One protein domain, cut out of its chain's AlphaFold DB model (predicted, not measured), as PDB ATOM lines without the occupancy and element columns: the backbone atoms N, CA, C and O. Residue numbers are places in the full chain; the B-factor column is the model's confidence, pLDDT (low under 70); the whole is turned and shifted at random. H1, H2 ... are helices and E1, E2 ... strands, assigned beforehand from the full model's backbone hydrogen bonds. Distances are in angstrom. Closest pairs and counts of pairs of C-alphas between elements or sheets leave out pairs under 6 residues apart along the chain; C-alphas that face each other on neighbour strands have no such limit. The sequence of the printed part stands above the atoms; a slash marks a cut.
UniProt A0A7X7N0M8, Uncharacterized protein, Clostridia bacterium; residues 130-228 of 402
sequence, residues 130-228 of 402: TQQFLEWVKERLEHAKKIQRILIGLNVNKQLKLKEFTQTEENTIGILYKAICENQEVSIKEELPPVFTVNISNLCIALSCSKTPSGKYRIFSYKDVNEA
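What this domain is: This is residues 130 to 228 of the 402 residues of an uncharacterized protein of Clostridia bacterium (UniProt A0A7X7N0M8). A small, strongly twisted sheet of three strands, E1, E2 and E3, has helix H2 packed across one face, and the long helix H1 packs by its last part on H2 while its first part sticks out as an arm. Residues 130 to 142 stand free, and this arm makes much of the length of an elongated whole that spans 54 by 29 by 21 A. The printed part has 99 residues, with two named helices and three named strands in the order H1, H2, E1, E2, E3; the sheet's order is E1, E2, E3, antiparallel throughout, and the class is mixed, helices and strands. It is only just compact, close to loose, with a radius of gyration of the C-alphas of 14.8 A.

How they stand to each other: Start at the sheet, where E1, residues 195 to 200, E2, residues 203 to 211, and E3, residues 217 to 221, form a meander, each strand the antiparallel neighbour of the one before. In the hairpin of E1 and E2, look for N 198 and O 205, 2.9 A apart and within hydrogen-bond range. In the hairpin of E2 and E3, N 220 and O 208 are within range at 2.9 A. E1 and E3, the edge strands, are apart. H2, residues 167 to 181, is on one face of the sheet, at a height over the sheet of 7.0 A; with the sheet it makes two layers, a helix on one face of a sheet. It only just lies over E3, on which 3 of its C-alphas fall, and runs across the strands, at 80 degrees to E3 on the local plane. Their closest C-alphas, of Ala 179 and Ile 219, are 5.7 A apart. H1, residues 131 to 153, touches H2 with residues 146 to 153 alone; the closest C-alphas, of Ile 150 and Tyr 177, are 6.0 A apart. The two helices run the same way at a steep tilt of 59 degrees. H1 only grazes the sheet, with residues 147 to 153. In H1 and H2 every O i to N i+4 pair is within hydrogen-bond range.

Where its parts are: Find C-alpha 203 at (-41.774, 32.840, 85.480); from there E2 runs 24.9 A to C-alpha 211. E1 spans 16.8 A and E3 13.2 A, ending at C-alpha 221, (-28.713, 29.440, 80.149). H2 spans 20.3 A. H1 begins at C-alpha 131, (-52.936, 56.946, 65.422), and spans 33.0 A.

The domain as a whole: The C-alphas of Thr 130 and Ala 228, the two farthest apart, are 55.7 A apart. The body without residues 130 to 142 spans 37 by 25 by 20 A. The printed part has no cut. Residues 154 to 166 and 182 to 194 form long links; the links between the strands are tight. The mean pLDDT of the printed part is 93.4, with residue 130 alone under 70.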
ATOM      1  N   THR A 130     -57.065  56.588  64.958       68.31
ATOM      2  CA  THR A 130     -56.531  55.727  66.035       68.31
ATOM      3  C   THR A 130     -55.005  55.811  66.128       68.31
ATOM      4  O   THR A 130     -54.374  54.946  66.723       68.31
ATOM      5  N   GLN A 131     -54.391  56.858  65.566       79.25
ATOM      6  CA  GLN A 131     -52.936  56.946  65.422       79.25
ATOM      7  C   GLN A 131     -52.186  56.774  66.753       79.25
ATOM      8  O   GLN A 131     -51.299  55.933  66.831       79.25
ATOM      9  N   GLN A 132     -52.608  57.459  67.820       83.69
ATOM     10  CA  GLN A 132     -51.991  57.318  69.147       83.69
ATOM     11  C   GLN A 132     -52.126  55.895  69.719       83.69
ATOM     12  O   GLN A 132     -51.199  55.380  70.338       83.69
ATOM     13  N   PHE A 133     -53.275  55.244  69.508       85.06
ATOM     14  CA  PHE A 133     -53.470  53.854  69.918       85.06
ATOM     15  C   PHE A 133     -52.533  52.927  69.136       85.06
ATOM     16  O   PHE A 133     -51.879  52.085  69.735       85.06
ATOM     17  N   LEU A 134     -52.418  53.106  67.820       87.56
ATOM     18  CA  LEU A 134     -51.537  52.293  66.979       87.56
ATOM     19  C   LEU A 134     -50.056  52.504  67.301       87.56
ATOM     20  O   LEU A 134     -49.303  51.535  67.302       87.56
ATOM     21  N   GLU A 135     -49.640  53.736  67.594       90.69
ATOM     22  CA  GLU A 135     -48.288  54.041  68.075       90.69
ATOM     23  C   GLU A 135     -48.003  53.297  69.387       90.69
ATOM     24  O   GLU A 135     -47.011  52.573  69.468       90.69
ATOM     25  N   TRP A 136     -48.930  53.346  70.353       91.12
ATOM     26  CA  TRP A 136     -48.825  52.570  71.593       91.12
ATOM     27  C   TRP A 136     -48.740  51.055  71.340       91.12
ATOM     28  O   TRP A 136     -47.874  50.389  71.908       91.12
ATOM     29  N   VAL A 137     -49.587  50.499  70.459       92.69
ATOM     30  CA  VAL A 137     -49.553  49.063  70.118       92.69
ATOM     31  C   VAL A 137     -48.202  48.684  69.511       92.69
ATOM     32  O   VAL A 137     -47.640  47.659  69.888       92.69
ATOM     33  N   LYS A 138     -47.656  49.504  68.604       94.56
ATOM     34  CA  LYS A 138     -46.356  49.256  67.961       94.56
ATOM     35  C   LYS A 138     -45.211  49.266  68.973       94.56
ATOM     36  O   LYS A 138     -44.418  48.328  68.994       94.56
ATOM     37  N   GLU A 139     -45.146  50.268  69.846       93.94
ATOM     38  CA  GLU A 139     -44.120  50.338  70.896       93.94
ATOM     39  C   GLU A 139     -44.215  49.157  71.868       93.94
ATOM     40  O   GLU A 139     -43.206  48.517  72.192       93.94
ATOM     41  N   ARG A 140     -45.436  48.817  72.298       94.00
ATOM     42  CA  ARG A 140     -45.669  47.681  73.191       94.00
ATOM     43  C   ARG A 140     -45.342  46.351  72.513       94.00
ATOM     44  O   ARG A 140     -44.809  45.457  73.169       94.00
ATOM     45  N   LEU A 141     -45.580  46.231  71.204       96.50
ATOM     46  CA  LEU A 141     -45.238  45.048  70.415       96.50
ATOM     47  C   LEU A 141     -43.736  44.826  70.320       96.50
ATOM     48  O   LEU A 141     -43.277  43.701  70.516       96.50
ATOM     49  N   GLU A 142     -42.966  45.885  70.096       96.12
ATOM     50  CA  GLU A 142     -41.506  45.796  70.108       96.12
ATOM     51  C   GLU A 142     -40.982  45.326  71.472       96.12
ATOM     52  O   GLU A 142     -40.100  44.469  71.546       96.12
ATOM     53  N   HIS A 143     -41.555  45.828  72.570       95.69
ATOM     54  CA  HIS A 143     -41.207  45.368  73.917       95.69
ATOM     55  C   HIS A 143     -41.578  43.895  74.150       95.69
ATOM     56  O   HIS A 143     -40.730  43.109  74.581       95.69
ATOM     57  N   ALA A 144     -42.790  43.481  73.774       97.00
ATOM     58  CA  ALA A 144     -43.236  42.092  73.873       97.00
ATOM     59  C   ALA A 144     -42.346  41.136  73.057       97.00
ATOM     60  O   ALA A 144     -41.943  40.082  73.551       97.00
ATOM     61  N   LYS A 145     -41.956  41.522  71.835       97.44
ATOM     62  CA  LYS A 145     -41.038  40.741  70.993       97.44
ATOM     63  C   LYS A 145     -39.643  40.619  71.603       97.44
ATOM     64  O   LYS A 145     -39.032  39.557  71.490       97.44
ATOM     65  N   LYS A 146     -39.134  41.647  72.295       97.00
ATOM     66  CA  LYS A 146     -37.874  41.528  73.057       97.00
ATOM     67  C   LYS A 146     -37.974  40.451  74.130       97.00
ATOM     68  O   LYS A 146     -37.082  39.609  74.209       97.00
ATOM     69  N   ILE A 147     -39.063  40.444  74.901       97.88
ATOM     70  CA  ILE A 147     -39.319  39.413  75.916       97.88
ATOM     71  C   ILE A 147     -39.392  38.033  75.251       97.88
ATOM     72  O   ILE A 147     -38.684  37.125  75.674       97.88
ATOM     73  N   GLN A 148     -40.160  37.886  74.168       97.81
ATOM     74  CA  GLN A 148     -40.296  36.616  73.446       97.81
ATOM     75  C   GLN A 148     -38.936  36.065  72.990       97.81
ATOM     76  O   GLN A 148     -38.655  34.883  73.178       97.81
ATOM     77  N   ARG A 149     -38.050  36.919  72.459       97.62
ATOM     78  CA  ARG A 149     -36.696  36.511  72.048       97.62
ATOM     79  C   ARG A 149     -35.849  36.008  73.219       97.62
ATOM     80  O   ARG A 149     -35.142  35.020  73.047       97.62
ATOM     81  N   ILE A 150     -35.950  36.639  74.393       97.81
ATOM     82  CA  ILE A 150     -35.268  36.169  75.612       97.81
ATOM     83  C   ILE A 150     -35.788  34.781  75.999       97.81
ATOM     84  O   ILE A 150     -34.994  33.871  76.219       97.81
ATOM     85  N   LEU A 151     -37.113  34.608  76.060       97.50
ATOM     86  CA  LEU A 151     -37.735  33.345  76.470       97.50
ATOM     87  C   LEU A 151     -37.368  32.194  75.522       97.50
ATOM     88  O   LEU A 151     -37.020  31.112  75.994       97.50
ATOM     89  N   ILE A 152     -37.373  32.444  74.206       95.38
ATOM     90  CA  ILE A 152     -36.919  31.482  73.192       95.38
ATOM     91  C   ILE A 152     -35.435  31.151  73.391       95.38
ATOM     92  O   ILE A 152     -35.077  29.978  73.440       95.38
ATOM     93  N   GLY A 153     -34.574  32.164  73.556       94.44
ATOM     94  CA  GLY A 153     -33.134  31.963  73.758       94.44
ATOM     95  C   GLY A 153     -32.792  31.159  75.017       94.44
ATOM     96  O   GLY A 153     -31.775  30.472  75.055       94.44
ATOM     97  N   LEU A 154     -33.660  31.197  76.029       95.88
ATOM     98  CA  LEU A 154     -33.504  30.463  77.285       95.88
ATOM     99  C   LEU A 154     -34.272  29.135  77.329       95.88
ATOM    100  O   LEU A 154     -34.229  28.470  78.361       95.88
ATOM    101  N   ASN A 155     -34.944  28.734  76.241       93.88
ATOM    102  CA  ASN A 155     -35.805  27.545  76.168       93.88
ATOM    103  C   ASN A 155     -36.885  27.501  77.268       93.88
ATOM    104  O   ASN A 155     -37.162  26.455  77.858       93.88
ATOM    105  N   VAL A 156     -37.498  28.646  77.566       95.81
ATOM    106  CA  VAL A 156     -38.617  28.716  78.512       95.81
ATOM    107  C   VAL A 156     -39.837  28.015  77.918       95.81
ATOM    108  O   VAL A 156     -40.303  28.363  76.837       95.81
ATOM    109  N   ASN A 157     -40.387  27.050  78.654       84.94
ATOM    110  CA  ASN A 157     -41.467  26.174  78.187       84.94
ATOM    111  C   ASN A 157     -42.848  26.509  78.786       84.94
ATOM    112  O   ASN A 157     -43.779  25.706  78.713       84.94
ATOM    113  N   LYS A 158     -42.981  27.690  79.401       92.75
ATOM    114  CA  LYS A 158     -44.186  28.149  80.100       92.75
ATOM    115  C   LYS A 158     -44.634  29.503  79.562       92.75
ATOM    116  O   LYS A 158     -43.813  30.402  79.396       92.75
ATOM    117  N   GLN A 159     -45.943  29.665  79.364       94.25
ATOM    118  CA  GLN A 159     -46.515  30.926  78.896       94.25
ATOM    119  C   GLN A 159     -46.234  32.060  79.889       94.25
ATOM    120  O   GLN A 159     -46.565  31.962  81.081       94.25
ATOM    121  N   LEU A 160     -45.660  33.156  79.390       97.38
ATOM    122  CA  LEU A 160     -45.538  34.387  80.162       97.38
ATOM    123  C   LEU A 160     -46.887  35.104  80.203       97.38
ATOM    124  O   LEU A 160     -47.511  35.353  79.166       97.38
ATOM    125  N   LYS A 161     -47.295  35.475  81.417       96.50
ATOM    126  CA  LYS A 161     -48.440  36.335  81.671       96.50
ATOM    127  C   LYS A 161     -48.014  37.790  81.569       96.50
ATOM    128  O   LYS A 161     -47.140  38.229  82.319       96.50
ATOM    129  N   LEU A 162     -48.615  38.523  80.644       93.94
ATOM    130  CA  LEU A 162     -48.381  39.955  80.519       93.94
ATOM    131  C   LEU A 162     -49.042  40.697  81.679       93.94
ATOM    132  O   LEU A 162     -50.089  40.300  82.187       93.94
ATOM    133  N   LYS A 163     -48.373  41.759  82.116       92.81
ATOM    134  CA  LYS A 163     -48.828  42.685  83.145       92.81
ATOM    135  C   LYS A 163     -48.033  43.982  83.031       92.81
ATOM    136  O   LYS A 163     -47.060  44.070  82.276       92.81
ATOM    137  N   GLU A 164     -48.388  44.946  83.867       92.06
ATOM    138  CA  GLU A 164     -47.488  46.045  84.185       92.06
ATOM    139  C   GLU A 164     -46.258  45.493  84.930       92.06
ATOM    140  O   GLU A 164     -46.352  44.875  86.003       92.06
ATOM    141  N   PHE A 165     -45.091  45.630  84.306       94.69
ATOM    142  CA  PHE A 165     -43.828  45.194  84.884       94.69
ATOM    143  C   PHE A 165     -43.311  46.254  85.849       94.69
ATOM    144  O   PHE A 165     -43.374  47.455  85.594       94.69
ATOM    145  N   THR A 166     -42.777  45.801  86.976       96.56
ATOM    146  CA  THR A 166     -42.078  46.680  87.911       96.56
ATOM    147  C   THR A 166     -40.781  47.195  87.286       96.56
ATOM    148  O   THR A 166     -40.202  46.550  86.412       96.56
ATOM    149  N   GLN A 167     -40.246  48.310  87.792       95.88
ATOM    150  CA  GLN A 167     -38.957  48.830  87.319       95.88
ATOM    151  C   GLN A 167     -37.823  47.794  87.438       95.88
ATOM    152  O   GLN A 167     -36.924  47.755  86.600       95.88
ATOM    153  N   THR A 168     -37.859  46.940  88.465       94.81
ATOM    154  CA  THR A 168     -36.888  45.851  88.645       94.81
ATOM    155  C   THR A 168     -37.016  44.791  87.554       94.81
ATOM    156  O   THR A 168     -36.000  44.357  87.010       94.81
ATOM    157  N   GLU A 169     -38.240  44.397  87.195       96.44
ATOM    158  CA  GLU A 169     -38.481  43.473  86.081       96.44
ATOM    159  C   GLU A 169     -38.037  44.090  84.752       96.44
ATOM    160  O   GLU A 169     -37.329  43.432  83.999       96.44
ATOM    161  N   GLU A 170     -38.354  45.360  84.493       96.75
ATOM    162  CA  GLU A 170     -37.923  46.064  83.276       96.75
ATOM    163  C   GLU A 170     -36.396  46.146  83.157       96.75
ATOM    164  O   GLU A 170     -35.817  45.856  82.107       96.75
ATOM    165  N   ASN A 171     -35.709  46.455  84.261       95.31
ATOM    166  CA  ASN A 171     -34.248  46.432  84.303       95.31
ATOM    167  C   ASN A 171     -33.706  45.022  84.022       95.31
ATOM    168  O   ASN A 171     -32.736  44.872  83.276       95.31
ATOM    169  N   THR A 172     -34.344  43.993  84.585       96.12
ATOM    170  CA  THR A 172     -33.973  42.586  84.374       96.12
ATOM    171  C   THR A 172     -34.162  42.186  82.912       96.12
ATOM    172  O   THR A 172     -33.234  41.653  82.311       96.12
ATOM    173  N   ILE A 173     -35.302  42.515  82.298       97.69
ATOM    174  CA  ILE A 173     -35.583  42.285  80.872       97.69
ATOM    175  C   ILE A 173     -34.513  42.959  80.007       97.69
ATOM    176  O   ILE A 173     -33.968  42.331  79.100       97.69
ATOM    177  N   GLY A 174     -34.155  44.211  80.310       96.94
ATOM    178  CA  GLY A 174     -33.110  44.936  79.586       96.94
ATOM    179  C   GLY A 174     -31.723  44.288  79.696       96.94
ATOM    180  O   GLY A 174     -30.998  44.221  78.701       96.94
ATOM    181  N   ILE A 175     -31.355  43.789  80.880       96.56
ATOM    182  CA  ILE A 175     -30.096  43.060  81.103       96.56
ATOM    183  C   ILE A 175     -30.101  41.739  80.332       96.56
ATOM    184  O   ILE A 175     -29.151  41.462  79.598       96.56
ATOM    185  N   LEU A 176     -31.167  40.947  80.455       97.75
ATOM    186  CA  LEU A 176     -31.281  39.656  79.780       97.75
ATOM    187  C   LEU A 176     -31.315  39.805  78.262       97.75
ATOM    188  O   LEU A 176     -30.697  39.003  77.575       97.75
ATOM    189  N   TYR A 177     -31.964  40.838  77.724       97.69
ATOM    190  CA  TYR A 177     -31.950  41.090  76.284       97.69
ATOM    191  C   TYR A 177     -30.521  41.302  75.770       97.69
ATOM    192  O   TYR A 177     -30.102  40.653  74.815       97.69
ATOM    193  N   LYS A 178     -29.739  42.157  76.439       97.12
ATOM    194  CA  LYS A 178     -28.335  42.398  76.071       97.12
ATOM    195  C   LYS A 178     -27.481  41.141  76.216       97.12
ATOM    196  O   LYS A 178     -26.671  40.842  75.344       97.12
ATOM    197  N   ALA A 179     -27.657  40.405  77.310       95.81
ATOM    198  CA  ALA A 179     -26.828  39.242  77.592       95.81
ATOM    199  C   ALA A 179     -27.164  38.045  76.691       95.81
ATOM    200  O   ALA A 179     -26.262  37.466  76.101       95.81
ATOM    201  N   ILE A 180     -28.448  37.708  76.541       96.06
ATOM    202  CA  ILE A 180     -28.911  36.498  75.845       96.06
ATOM    203  C   ILE A 180     -29.122  36.738  74.348       96.06
ATOM    204  O   ILE A 180     -28.735  35.910  73.530       96.06
ATOM    205  N   CYS A 181     -29.733  37.862  73.961       95.69
ATOM    206  CA  CYS A 181     -30.067  38.116  72.554       95.69
ATOM    207  C   CYS A 181     -28.933  38.813  71.795       95.69
ATOM    208  O   CYS A 181     -28.797  38.612  70.588       95.69
ATOM    209  N   GLU A 182     -28.138  39.647  72.474       95.38
ATOM    210  CA  GLU A 182     -27.034  40.401  71.861       95.38
ATOM    211  C   GLU A 182     -25.643  39.861  72.235       95.38
ATOM    212  O   GLU A 182     -24.645  40.364  71.718       95.38
ATOM    213  N   ASN A 183     -25.558  38.838  73.097       92.88
ATOM    214  CA  ASN A 183     -24.306  38.230  73.571       92.88
ATOM    215  C   ASN A 183     -23.314  39.239  74.190       92.88
ATOM    216  O   ASN A 183     -22.097  39.114  74.033       92.88
ATOM    217  N   GLN A 184     -23.821  40.264  74.883       95.88
ATOM    218  CA  GLN A 184     -23.006  41.319  75.491       95.88
ATOM    219  C   GLN A 184     -22.668  41.051  76.962       95.88
ATOM    220  O   GLN A 184     -23.434  40.449  77.711       95.88
ATOM    221  N   GLU A 185     -21.531  41.596  77.405       96.31
ATOM    222  CA  GLU A 185     -21.180  41.663  78.826       96.31
ATOM    223  C   GLU A 185     -21.990  42.748  79.547       96.31
ATOM    224  O   GLU A 185     -22.066  43.896  79.096       96.31
ATOM    225  N   VAL A 186     -22.538  42.409  80.712       96.50
ATOM    226  CA  VAL A 186     -23.426  43.274  81.494       96.50
ATOM    227  C   VAL A 186     -22.817  43.643  82.844       96.50
ATOM    228  O   VAL A 186     -22.145  42.846  83.498       96.50
ATOM    229  N   SER A 187     -23.040  44.885  83.268       94.25
ATOM    230  CA  SER A 187     -22.621  45.370  84.585       94.25
ATOM    231  C   SER A 187     -23.724  45.122  85.603       94.25
ATOM    232  O   SER A 187     -24.828  45.645  85.456       94.25
ATOM    233  N   ILE A 188     -23.407  44.360  86.648       92.06
ATOM    234  CA  ILE A 188     -24.323  44.028  87.742       92.06
ATOM    235  C   ILE A 188     -23.654  44.469  89.038       92.06
ATOM    236  O   ILE A 188     -22.461  44.237  89.230       92.06
ATOM    237  N   LYS A 189     -24.400  45.199  89.874       87.00
ATOM    238  CA  LYS A 189     -23.869  45.793  91.112       87.00
ATOM    239  C   LYS A 189     -23.573  44.738  92.172       87.00
ATOM    240  O   LYS A 189     -22.630  44.891  92.937       87.00
ATOM    241  N   GLU A 190     -24.410  43.714  92.217       88.19
ATOM    242  CA  GLU A 190     -24.328  42.620  93.173       88.19
ATOM    243  C   GLU A 190     -23.400  41.523  92.649       88.19
ATOM    244  O   GLU A 190     -23.228  41.336  91.440       88.19
ATOM    245  N   GLU A 191     -22.777  40.804  93.577       91.00
ATOM    246  CA  GLU A 191     -22.040  39.599  93.238       91.00
ATOM    247  C   GLU A 191     -23.031  38.469  92.969       91.00
ATOM    248  O   GLU A 191     -23.880  38.170  93.808       91.00
ATOM    249  N   LEU A 192     -22.949  37.879  91.776       91.38
ATOM    250  CA  LEU A 192     -23.827  36.786  91.386       91.38
ATOM    251  C   LEU A 192     -23.148  35.444  91.649       91.38
ATOM    252  O   LEU A 192     -21.969  35.287  91.313       91.38
ATOM    253  N   PRO A 193     -23.875  34.454  92.193       91.06
ATOM    254  CA  PRO A 193     -23.377  33.092  92.207       91.06
ATOM    255  C   PRO A 193     -23.326  32.535  90.768       91.06
ATOM    256  O   PRO A 193     -24.051  33.019  89.892       91.06
ATOM    257  N   PRO A 194     -22.514  31.492  90.508       89.56
ATOM    258  CA  PRO A 194     -22.360  30.919  89.167       89.56
ATOM    259  C   PRO A 194     -23.673  30.449  88.536       89.56
ATOM    260  O   PRO A 194     -23.819  30.490  87.318       89.56
ATOM    261  N   VAL A 195     -24.631  30.025  89.363       93.25
ATOM    262  CA  VAL A 195     -25.975  29.600  88.962       93.25
ATOM    263  C   VAL A 195     -26.985  30.300  89.865       93.25
ATOM    264  O   VAL A 195     -26.814  30.327  91.085       93.25
ATOM    265  N   PHE A 196     -28.020  30.890  89.272       94.38
ATOM    266  CA  PHE A 196     -29.033  31.675  89.980       94.38
ATOM    267  C   PHE A 196     -30.376  31.644  89.252       94.38
ATOM    268  O   PHE A 196     -30.472  31.234  88.097       94.38
ATOM    269  N   THR A 197     -31.425  32.106  89.928       96.88
ATOM    270  CA  THR A 197     -32.750  32.312  89.333       96.88
ATOM    271  C   THR A 197     -33.079  33.790  89.196       96.88
ATOM    272  O   THR A 197     -32.734  34.588  90.069       96.88
ATOM    273  N   VAL A 198     -33.849  34.139  88.170       96.62
ATOM    274  CA  VAL A 198     -34.513  35.444  88.049       96.62
ATOM    275  C   VAL A 198     -36.014  35.264  87.880       96.62
ATOM    276  O   VAL A 198     -36.462  34.294  87.268       96.62
ATOM    277  N   ASN A 199     -36.785  36.218  88.398       96.31
ATOM    278  CA  ASN A 199     -38.236  36.225  88.262       96.31
ATOM    279  C   ASN A 199     -38.681  37.315  87.285       96.31
ATOM    280  O   ASN A 199     -38.290  38.474  87.427       96.31
ATOM    281  N   ILE A 200     -39.521  36.944  86.318       96.31
ATOM    282  CA  ILE A 200     -40.203  37.871  85.407       96.31
ATOM    283  C   ILE A 200     -41.666  37.451  85.336       96.31
ATOM    284  O   ILE A 200     -41.987  36.369  84.841       96.31
ATOM    285  N   SER A 201     -42.571  38.306  85.814       95.75
ATOM    286  CA  SER A 201     -43.990  37.976  85.941       95.75
ATOM    287  C   SER A 201     -44.206  36.648  86.689       95.75
ATOM    288  O   SER A 201     -43.800  36.506  87.838       95.75
ATOM    289  N   ASN A 202     -44.849  35.669  86.054       95.94
ATOM    290  CA  ASN A 202     -45.146  34.342  86.591       95.94
ATOM    291  C   ASN A 202     -44.031  33.304  86.362       95.94
ATOM    292  O   ASN A 202     -44.274  32.109  86.567       95.94
ATOM    293  N   LEU A 203     -42.869  33.723  85.862       97.69
ATOM    294  CA  LEU A 203     -41.774  32.840  85.480       97.69
ATOM    295  C   LEU A 203     -40.602  32.967  86.448       97.69
ATOM    296  O   LEU A 203     -40.143  34.075  86.708       97.69
ATOM    297  N   CYS A 204     -40.094  31.823  86.899       97.50
ATOM    298  CA  CYS A 204     -38.792  31.683  87.539       97.50
ATOM    299  C   CYS A 204     -37.852  31.014  86.529       97.50
ATOM    300  O   CYS A 204     -38.157  29.935  86.014       97.50
ATOM    301  N   ILE A 205     -36.752  31.674  86.181       98.19
ATOM    302  CA  ILE A 205     -35.852  31.268  85.096       98.19
ATOM    303  C   ILE A 205     -34.467  31.020  85.685       98.19
ATOM    304  O   ILE A 205     -33.900  31.922  86.302       98.19
ATOM    305  N   ALA A 206     -33.923  29.820  85.488       97.44
ATOM    306  CA  ALA A 206     -32.572  29.479  85.914       97.44
ATOM    307  C   ALA A 206     -31.539  29.919  84.871       97.44
ATOM    308  O   ALA A 206     -31.702  29.691  83.669       97.44
ATOM    309  N   LEU A 207     -30.461  30.529  85.348       96.69
ATOM    310  CA  LEU A 207     -29.385  31.109  84.555       96.69
ATOM    311  C   LEU A 207     -28.032  30.699  85.127       96.69
ATOM    312  O   LEU A 207     -27.922  30.352  86.304       96.69
ATOM    313  N   SER A 208     -26.999  30.797  84.297       95.06
ATOM    314  CA  SER A 208     -25.609  30.759  84.749       95.06
ATOM    315  C   SER A 208     -24.902  32.068  84.420       95.06
ATOM    316  O   SER A 208     -25.327  32.818  83.533       95.06
ATOM    317  N   CYS A 209     -23.829  32.380  85.142       94.00
ATOM    318  CA  CYS A 209     -22.965  33.494  84.788       94.00
ATOM    319  C   CYS A 209     -21.492  33.228  85.081       94.00
ATOM    320  O   CYS A 209     -21.130  32.465  85.971       94.00
ATOM    321  N   SER A 210     -20.648  33.944  84.345       92.25
ATOM    322  CA  SER A 210     -19.205  33.986  84.565       92.25
ATOM    323  C   SER A 210     -18.738  35.437  84.596       92.25
ATOM    324  O   SER A 210     -19.107  36.230  83.717       92.25
ATOM    325  N   LYS A 211     -17.900  35.786  85.574       92.44
ATOM    326  CA  LYS A 211     -17.292  37.116  85.669       92.44
ATOM    327  C   LYS A 211     -16.136  37.230  84.678       92.44
ATOM    328  O   LYS A 211     -15.265  36.367  84.626       92.44
ATOM    329  N   THR A 212     -16.126  38.290  83.882       91.88
ATOM    330  CA  THR A 212     -15.090  38.537  82.876       91.88
ATOM    331  C   THR A 212     -13.928  39.337  83.472       91.88
ATOM    332  O   THR A 212     -14.088  39.962  84.526       91.88
ATOM    333  N   PRO A 213     -12.753  39.389  82.811       93.44
ATOM    334  CA  PRO A 213     -11.615  40.182  83.290       93.44
ATOM    335  C   PRO A 213     -11.915  41.679  83.457       93.44
ATOM    336  O   PRO A 213     -11.228  42.362  84.211       93.44
ATOM    337  N   SER A 214     -12.949  42.197  82.781       92.50
ATOM    338  CA  SER A 214     -13.403  43.587  82.927       92.50
ATOM    339  C   SER A 214     -14.191  43.840  84.223       92.50
ATOM    340  O   SER A 214     -14.554  44.981  84.510       92.50
ATOM    341  N   GLY A 215     -14.487  42.790  84.995       92.12
ATOM    342  CA  GLY A 215     -15.340  42.836  86.183       92.12
ATOM    343  C   GLY A 215     -16.841  42.783  85.880       92.12
ATOM    344  O   GLY A 215     -17.638  42.806  86.816       92.12
ATOM    345  N   LYS A 216     -17.232  42.704  84.599       95.75
ATOM    346  CA  LYS A 216     -18.617  42.500  84.142       95.75
ATOM    347  C   LYS A 216     -18.985  41.014  84.124       95.75
ATOM    348  O   LYS A 216     -18.140  40.160  84.367       95.75
ATOM    349  N   TYR A 217     -20.240  40.705  83.812       95.56
ATOM    350  CA  TYR A 217     -20.735  39.334  83.684       95.56
ATOM    351  C   TYR A 217     -21.108  38.997  82.245       95.56
ATOM    352  O   TYR A 217     -21.667  39.829  81.530       95.56
ATOM    353  N   ARG A 218     -20.865  37.746  81.853       94.69
ATOM    354  CA  ARG A 218     -21.643  37.079  80.800       94.69
ATOM    355  C   ARG A 218     -22.686  36.197  81.459       94.69
ATOM    356  O   ARG A 218     -22.373  35.543  82.452       94.69
ATOM    357  N   ILE A 219     -23.900  36.218  80.922       95.38
ATOM    358  CA  ILE A 219     -25.029  35.417  81.399       95.38
ATOM    359  C   ILE A 219     -25.405  34.445  80.289       95.38
ATOM    360  O   ILE A 219     -25.449  34.839  79.125       95.38
ATOM    361  N   PHE A 220     -25.699  33.210  80.668       92.94
ATOM    362  CA  PHE A 220     -26.106  32.148  79.760       92.94
ATOM    363  C   PHE A 220     -27.317  31.404  80.320       92.94
ATOM    364  O   PHE A 220     -27.773  31.667  81.441       92.94
ATOM    365  N   SER A 221     -27.821  30.432  79.559       93.00
ATOM    366  CA  SER A 221     -28.713  29.440  80.149       93.00
ATOM    367  C   SER A 221     -27.970  28.673  81.248       93.00
ATOM    368  O   SER A 221     -26.749  28.500  81.188       93.00
ATOM    369  N   TYR A 222     -28.683  28.192  82.269       92.94
ATOM    370  CA  TYR A 222     -28.051  27.432  83.357       92.94
ATOM    371  C   TYR A 222     -27.299  26.192  82.845       92.94
ATOM    372  O   TYR A 222     -26.310  25.782  83.446       92.94
ATOM    373  N   LYS A 223     -27.745  25.615  81.719       85.69
ATOM    374  CA  LYS A 223     -27.131  24.431  81.103       85.69
ATOM    375  C   LYS A 223     -25.795  24.704  80.414       85.69
ATOM    376  O   LYS A 223     -25.031  23.771  80.200       85.69
ATOM    377  N   ASP A 224     -25.507  25.967  80.109       87.75
ATOM    378  CA  ASP A 224     -24.258  26.390  79.470       87.75
ATOM    379  C   ASP A 224     -23.164  26.708  80.504       87.75
ATOM    380  O   ASP A 224     -22.143  27.318  80.175       87.75
ATOM    381  N   VAL A 225     -23.377  26.326  81.769       84.50
ATOM    382  CA  VAL A 225     -22.349  26.416  82.803       84.50
ATOM    383  C   VAL A 225     -21.129  25.603  82.366       84.50
ATOM    384  O   VAL A 225     -21.209  24.401  82.109       84.50
ATOM    385  N   ASN A 226     -19.990  26.280  82.228       72.69
ATOM    386  CA  ASN A 226     -18.752  25.648  81.768       72.69
ATOM    387  C   ASN A 226     -17.983  25.019  82.936       72.69
ATOM    388  O   ASN A 226     -17.145  24.135  82.745       72.69
ATOM    389  N   GLU A 227     -18.253  25.480  84.152       81.38
ATOM    390  CA  GLU A 227     -17.641  24.996  85.373       81.38
ATOM    391  C   GLU A 227     -18.255  23.664  85.830       81.38
ATOM    392  O   GLU A 227     -19.455  23.412  85.722       81.38
ATOM    393  N   ALA A 228     -17.416  22.795  86.396       86.69
ATOM    394  CA  ALA A 228     -17.895  21.591  87.059       86.69
ATOM    395  C   ALA A 228     -18.657  21.954  88.345       86.69
ATOM    396  O   ALA A 228     -18.183  22.751  89.155       86.69
TER     397      ALA A 228